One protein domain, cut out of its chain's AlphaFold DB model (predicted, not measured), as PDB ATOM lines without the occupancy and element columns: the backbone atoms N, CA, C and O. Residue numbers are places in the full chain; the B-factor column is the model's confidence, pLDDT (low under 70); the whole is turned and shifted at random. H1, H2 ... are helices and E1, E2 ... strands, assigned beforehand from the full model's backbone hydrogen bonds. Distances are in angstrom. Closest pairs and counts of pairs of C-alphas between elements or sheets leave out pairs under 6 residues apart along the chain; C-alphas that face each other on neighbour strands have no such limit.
ATOM      1  N   ALA A  27       5.155 -47.611  25.958       86.06
ATOM      2  CA  ALA A  27       4.708 -47.742  27.343       86.06
ATOM      3  C   ALA A  27       3.491 -48.669  27.554       86.06
ATOM      4  O   ALA A  27       3.500 -49.396  28.549       86.06
ATOM      5  N   PRO A  28       2.472 -48.717  26.665       87.12
ATOM      6  CA  PRO A  28       1.347 -49.638  26.839       87.12
ATOM      7  C   PRO A  28       1.782 -51.110  26.859       87.12
ATOM      8  O   PRO A  28       1.360 -51.863  27.729       87.12
ATOM      9  N   TYR A  29       2.703 -51.496  25.974       86.62
ATOM     10  CA  TYR A  29       3.182 -52.878  25.847       86.62
ATOM     11  C   TYR A  29       4.114 -53.293  26.989       86.62
ATOM     12  O   TYR A  29       4.243 -54.476  27.303       86.62
ATOM     13  N   ALA A  30       4.766 -52.318  27.627       81.31
ATOM     14  CA  ALA A  30       5.749 -52.554  28.673       81.31
ATOM     15  C   ALA A  30       5.190 -53.309  29.878       81.31
ATOM     16  O   ALA A  30       5.831 -54.218  30.410       81.31
ATOM     17  N   ARG A  31       3.985 -52.907  30.293       74.50
ATOM     18  CA  ARG A  31       3.291 -53.481  31.446       74.50
ATOM     19  C   ARG A  31       2.816 -54.896  31.150       74.50
ATOM     20  O   ARG A  31       3.003 -55.780  31.981       74.50
ATOM     21  N   ASP A  32       2.273 -55.115  29.957       84.19
ATOM     22  CA  ASP A  32       1.720 -56.409  29.556       84.19
ATOM     23  C   ASP A  32       2.806 -57.483  29.443       84.19
ATOM     24  O   ASP A  32       2.608 -58.616  29.879       84.19
ATOM     25  N   LEU A  33       3.986 -57.104  28.941       83.56
ATOM     26  CA  LEU A  33       5.159 -57.977  28.822       83.56
ATOM     27  C   LEU A  33       5.962 -58.098  30.130       83.56
ATOM     28  O   LEU A  33       6.941 -58.836  30.171       83.56
ATOM     29  N   GLY A  34       5.567 -57.350  31.171       82.50
ATOM     30  CA  GLY A  34       6.248 -57.144  32.456       82.50
ATOM     31  C   GLY A  34       7.770 -57.092  32.361       82.50
ATOM     32  O   GLY A  34       8.487 -57.916  32.932       82.50
ATOM     33  N   VAL A  35       8.230 -56.079  31.636       87.62
ATOM     34  CA  VAL A  35       9.623 -55.640  31.649       87.62
ATOM     35  C   VAL A  35      10.026 -55.148  33.032       87.62
ATOM     36  O   VAL A  35       9.245 -54.493  33.719       87.62
ATOM     37  N   ASN A  36      11.251 -55.485  33.433       89.81
ATOM     38  CA  ASN A  36      11.792 -55.219  34.770       89.81
ATOM     39  C   ASN A  36      13.110 -54.419  34.743       89.81
ATOM     40  O   ASN A  36      13.743 -54.228  35.779       89.81
ATOM     41  N   ALA A  37      13.528 -53.958  33.563       92.50
ATOM     42  CA  ALA A  37      14.745 -53.187  33.351       92.50
ATOM     43  C   ALA A  37      14.480 -51.986  32.417       92.50
ATOM     44  O   ALA A  37      13.465 -51.965  31.717       92.50
ATOM     45  N   PRO A  38      15.366 -50.970  32.380       95.12
ATOM     46  CA  PRO A  38      15.185 -49.808  31.511       95.12
ATOM     47  C   PRO A  38      15.052 -50.178  30.029       95.12
ATOM     48  O   PRO A  38      15.771 -51.039  29.519       95.12
ATOM     49  N   ALA A  39      14.141 -49.505  29.331       95.06
ATOM     50  CA  ALA A  39      13.860 -49.691  27.914       95.06
ATOM     51  C   ALA A  39      14.850 -48.938  27.026       95.06
ATOM     52  O   ALA A  39      15.202 -47.795  27.320       95.06
ATOM     53  N   ILE A  40      15.236 -49.550  25.904       96.81
ATOM     54  CA  ILE A  40      16.062 -48.928  24.865       96.81
ATOM     55  C   ILE A  40      15.127 -48.476  23.738       96.81
ATOM     56  O   ILE A  40      14.542 -49.287  23.024       96.81
ATOM     57  N   LEU A  41      14.960 -47.167  23.588       95.62
ATOM     58  CA  LEU A  41      13.958 -46.560  22.711       95.62
ATOM     59  C   LEU A  41      14.614 -45.708  21.627       95.62
ATOM     60  O   LEU A  41      15.799 -45.371  21.715       95.62
ATOM     61  N   CYS A  42      13.840 -45.344  20.604       95.50
ATOM     62  CA  CYS A  42      14.311 -44.541  19.474       95.50
ATOM     63  C   CYS A  42      15.622 -45.090  18.871       95.50
ATOM     64  O   CYS A  42      16.566 -44.338  18.628       95.50
ATOM     65  N   ASN A  43      15.710 -46.415  18.697       95.44
ATOM     66  CA  ASN A  43      16.904 -47.120  18.208       95.44
ATOM     67  C   ASN A  43      18.164 -46.883  19.064       95.44
ATOM     68  O   ASN A  43      19.282 -46.869  18.552       95.44
ATOM     69  N   GLY A  44      17.991 -46.679  20.370       95.94
ATOM     70  CA  GLY A  44      19.087 -46.439  21.311       95.94
ATOM     71  C   GLY A  44      19.402 -44.969  21.563       95.94
ATOM     72  O   GLY A  44      20.273 -44.673  22.377       95.94
ATOM     73  N   ALA A  45      18.680 -44.035  20.937       95.88
ATOM     74  CA  ALA A  45      18.806 -42.619  21.265       95.88
ATOM     75  C   ALA A  45      18.282 -42.289  22.673       95.88
ATOM     76  O   ALA A  45      18.668 -41.263  23.228       95.88
ATOM     77  N   ARG A  46      17.437 -43.141  23.273       96.00
ATOM     78  CA  ARG A  46      16.976 -42.988  24.661       96.00
ATOM     79  C   ARG A  46      17.063 -44.294  25.442       96.00
ATOM     80  O   ARG A  46      16.723 -45.353  24.917       96.00
ATOM     81  N   ILE A  47      17.431 -44.191  26.717       97.06
ATOM     82  CA  ILE A  47      17.255 -45.257  27.712       97.06
ATOM     83  C   ILE A  47      16.317 -44.730  28.792       97.06
ATOM     84  O   ILE A  47      16.599 -43.695  29.399       97.06
ATOM     85  N   VAL A  48      15.199 -45.418  29.018       95.25
ATOM     86  CA  VAL A  48      14.111 -44.932  29.880       95.25
ATOM     87  C   VAL A  48      13.722 -45.990  30.902       95.25
ATOM     88  O   VAL A  48      13.376 -47.115  30.554       95.25
ATOM     89  N   ASP A  49      13.725 -45.609  32.174       93.06
ATOM     90  CA  ASP A  49      13.032 -46.338  33.227       93.06
ATOM     91  C   ASP A  49      11.535 -46.017  33.124       93.06
ATOM     92  O   ASP A  49      11.089 -44.919  33.467       93.06
ATOM     93  N   LEU A  50      10.765 -46.958  32.575       87.44
ATOM     94  CA  LEU A  50       9.336 -46.773  32.326       87.44
ATOM     95  C   LEU A  50       8.490 -46.857  33.597       87.44
ATOM     96  O   LEU A  50       7.411 -46.269  33.631       87.44
ATOM     97  N   GLU A  51       8.968 -47.547  34.634       86.50
ATOM     98  CA  GLU A  51       8.280 -47.634  35.923       86.50
ATOM     99  C   GLU A  51       8.366 -46.291  36.651       86.50
ATOM    100  O   GLU A  51       7.354 -45.743  37.084       86.50
ATOM    101  N   ARG A  52       9.573 -45.714  36.717       89.38
ATOM    102  CA  ARG A  52       9.819 -44.409  37.354       89.38
ATOM    103  C   ARG A  52       9.570 -43.222  36.428       89.38
ATOM    104  O   ARG A  52       9.817 -42.085  36.822       89.38
ATOM    105  N   ASN A  53       9.117 -43.482  35.201       88.81
ATOM    106  CA  ASN A  53       8.887 -42.480  34.165       88.81
ATOM    107  C   ASN A  53      10.105 -41.561  33.923       88.81
ATOM    108  O   ASN A  53       9.953 -40.367  33.675       88.81
ATOM    109  N   ARG A  54      11.322 -42.110  34.018       93.75
ATOM    110  CA  ARG A  54      12.573 -41.345  34.059       93.75
ATOM    111  C   ARG A  54      13.474 -41.682  32.878       93.75
ATOM    112  O   ARG A  54      13.845 -42.835  32.676       93.75
ATOM    113  N   THR A  55      13.920 -40.661  32.156       95.31
ATOM    114  CA  THR A  55      14.981 -40.805  31.151       95.31
ATOM    115  C   THR A  55      16.336 -40.918  31.850       95.31
ATOM    116  O   THR A  55      16.722 -40.044  32.625       95.31
ATOM    117  N   LEU A  56      17.045 -42.017  31.600       96.69
ATOM    118  CA  LEU A  56      18.382 -42.288  32.136       96.69
ATOM    119  C   LEU A  56      19.481 -41.834  31.172       96.69
ATOM    120  O   LEU A  56      20.563 -41.448  31.600       96.69
ATOM    121  N   PHE A  57      19.189 -41.886  29.872       97.06
ATOM    122  CA  PHE A  57      20.085 -41.458  28.809       97.06
ATOM    123  C   PHE A  57      19.279 -40.899  27.640       97.06
ATOM    124  O   PHE A  57      18.230 -41.443  27.291       97.06
ATOM    125  N   GLU A  58      19.805 -39.852  27.015       95.75
ATOM    126  CA  GLU A  58      19.268 -39.254  25.799       95.75
ATOM    127  C   GLU A  58      20.420 -38.758  24.928       95.75
ATOM    128  O   GLU A  58      21.383 -38.161  25.419       95.75
ATOM    129  N   ARG A  59      20.312 -38.996  23.624       92.69
ATOM    130  CA  ARG A  59      21.204 -38.442  22.614       92.69
ATOM    131  C   ARG A  59      20.394 -37.969  21.419       92.69
ATOM    132  O   ARG A  59      19.946 -38.774  20.605       92.69
ATOM    133  N   ASP A  60      20.309 -36.657  21.280       87.81
ATOM    134  CA  ASP A  60      19.658 -36.027  20.143       87.81
ATOM    135  C   ASP A  60      20.607 -35.863  18.954       87.81
ATOM    136  O   ASP A  60      21.840 -35.843  19.073       87.81
ATOM    137  N   LEU A  61      20.014 -35.725  17.771       83.56
ATOM    138  CA  LEU A  61      20.747 -35.326  16.582       83.56
ATOM    139  C   LEU A  61      21.039 -33.827  16.662       83.56
ATOM    140  O   LEU A  61      20.137 -33.007  16.821       83.56
ATOM    141  N   ALA A  62      22.308 -33.456  16.508       82.56
ATOM    142  CA  ALA A  62      22.670 -32.055  16.368       82.56
ATOM    143  C   ALA A  62      22.120 -31.524  15.036       82.56
ATOM    144  O   ALA A  62      22.559 -31.972  13.978       82.56
ATOM    145  N   PHE A  63      21.213 -30.546  15.085       80.06
ATOM    146  CA  PHE A  63      20.611 -29.918  13.900       80.06
ATOM    147  C   PHE A  63      21.660 -29.495  12.860       80.06
ATOM    148  O   PHE A  63      21.557 -29.839  11.683       80.06
ATOM    149  N   ILE A  64      22.744 -28.867  13.327       73.75
ATOM    150  CA  ILE A  64      23.853 -28.384  12.492       73.75
ATOM    151  C   ILE A  64      24.506 -29.522  11.697       73.75
ATOM    152  O   ILE A  64      24.851 -29.344  10.532       73.75
ATOM    153  N   ARG A  65      24.636 -30.716  12.290       77.12
ATOM    154  CA  ARG A  65      25.267 -31.874  11.637       77.12
ATOM    155  C   ARG A  65      24.486 -32.350  10.409       77.12
ATOM    156  O   ARG A  65      25.071 -32.981   9.537       77.12
ATOM    157  N   PHE A  66      23.192 -32.049  10.340       78.88
ATOM    158  CA  PHE A  66      22.306 -32.464   9.254       78.88
ATOM    159  C   PHE A  66      21.842 -31.292   8.381       78.88
ATOM    160  O   PHE A  66      20.910 -31.452   7.601       78.88
ATOM    161  N   GLY A  67      22.467 -30.113   8.507       78.94
ATOM    162  CA  GLY A  67      22.061 -28.923   7.753       78.94
ATOM    163  C   GLY A  67      20.669 -28.404   8.128       78.94
ATOM    164  O   GLY A  67      20.059 -27.673   7.354       78.94
ATOM    165  N   LEU A  68      20.155 -28.785   9.302       80.00
ATOM    166  CA  LEU A  68      18.868 -28.326   9.811       80.00
ATOM    167  C   LEU A  68      19.063 -27.056  10.648       80.00
ATOM    168  O   LEU A  68      20.021 -26.940  11.416       80.00
ATOM    169  N   THR A  69      18.127 -26.115  10.542       81.31
ATOM    170  CA  THR A  69      18.060 -24.970  11.456       81.31
ATOM    171  C   THR A  69      17.489 -25.441  12.797       81.31
ATOM    172  O   THR A  69      16.412 -26.042  12.803       81.31
ATOM    173  N   PRO A  70      18.170 -25.207  13.936       77.19
ATOM    174  CA  PRO A  70      17.613 -25.562  15.233       77.19
ATOM    175  C   PRO A  70      16.324 -24.768  15.506       77.19
ATOM    176  O   PRO A  70      16.237 -23.594  15.129       77.19
ATOM    177  N   PRO A  71      15.322 -25.382  16.158       75.88
ATOM    178  CA  PRO A  71      14.088 -24.703  16.517       75.88
ATOM    179  C   PRO A  71      14.362 -23.553  17.495       75.88
ATOM    180  O   PRO A  71      15.398 -23.500  18.164       75.88
ATOM    181  N   SER A  72      13.421 -22.609  17.581       80.94
ATOM    182  CA  SER A  72      13.535 -21.485  18.512       80.94
ATOM    183  C   SER A  72      13.717 -21.986  19.950       80.94
ATOM    184  O   SER A  72      13.201 -23.038  20.332       80.94
ATOM    185  N   ARG A  73      14.423 -21.213  20.788       71.38
ATOM    186  CA  ARG A  73      14.681 -21.589  22.191       71.38
ATOM    187  C   ARG A  73      13.400 -21.943  22.955       71.38
ATOM    188  O   ARG A  73      13.437 -22.823  23.801       71.38
ATOM    189  N   ARG A  74      12.289 -21.268  22.636       73.81
ATOM    190  CA  ARG A  74      10.953 -21.532  23.187       73.81
ATOM    191  C   ARG A  74      10.471 -22.939  22.810       73.81
ATOM    192  O   ARG A  74      10.234 -23.747  23.694       73.81
ATOM    193  N   ALA A  75      10.474 -23.261  21.516       71.31
ATOM    194  CA  ALA A  75      10.064 -24.569  21.006       71.31
ATOM    195  C   ALA A  75      10.940 -25.725  21.521       71.31
ATOM    196  O   ALA A  75      10.475 -26.851  21.640       71.31
ATOM    197  N   MET A  76      12.206 -25.454  21.851       67.31
ATOM    198  CA  MET A  76      13.113 -26.464  22.404       67.31
ATOM    199  C   MET A  76      12.856 -26.773  23.891       67.31
ATOM    200  O   MET A  76      13.281 -27.824  24.364       67.31
ATOM    201  N   LEU A  77      12.185 -25.873  24.621       60.09
ATOM    202  CA  LEU A  77      11.764 -26.083  26.012       60.09
ATOM    203  C   LEU A  77      10.392 -26.762  26.089       60.09
ATOM    204  O   LEU A  77      10.204 -27.623  26.937       60.09
ATOM    205  N   ASP A  78       9.488 -26.430  25.166       62.78
ATOM    206  CA  ASP A  78       8.122 -26.970  25.120       62.78
ATOM    207  C   ASP A  78       8.064 -28.459  24.692       62.78
ATOM    208  O   ASP A  78       7.021 -29.093  24.783       62.78
ATOM    209  N   GLY A  79       9.172 -29.031  24.197       58.09
ATOM    210  CA  GLY A  79       9.261 -30.425  23.736       58.09
ATOM    211  C   GLY A  79       9.953 -31.400  24.696       58.09
ATOM    212  O   GLY A  79      10.306 -32.498  24.267       58.09
TER     213      GLY A  79
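AT A GLANCE: This is residues 27 to 79 of the 81 residues of an uncharacterized protein of Firmicutes bacterium (UniProt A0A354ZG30). A small antiparallel sheet, E1 E2 E3, has helix H1 beyond one end and a tail with H2 and H3 beyond the other. The 53 printed residues, mixed in class, run H1 E1 E2 E3 H2 H3. The whole is only just loose, close to extended: radius of gyration of the C-alphas 14.5 A, spans 40 by 21 by 17 A.

HOW THE PARTS SIT: E1, residues 39 to 41, E2, 46 to 49, and E3, 54 to 58, form a meander of two hairpins, each strand antiparallel to its predecessor. N 39 and O 48, like N 49 and O 54, are within hydrogen-bond range, 2.8 A. H1, residues 27 to 32, H2, 63 to 66, and H3, 73 to 77, are not on the sheet. H3 has its O i to N i+4 pair within range; H1 has 0 of 2, but 2 of 3 O i to N i+3 pairs.

IN THESE COORDINATES: H1, 9.4 A long, begins at C-alpha 27 (4.708, -47.742, 27.343); H3 ends at C-alpha 77 (11.764, -26.083, 26.012).

THE WHOLE: C-alphas 34 and 67 are farthest apart, 40.7 A. Residues 76 to 79 have pLDDT under 70.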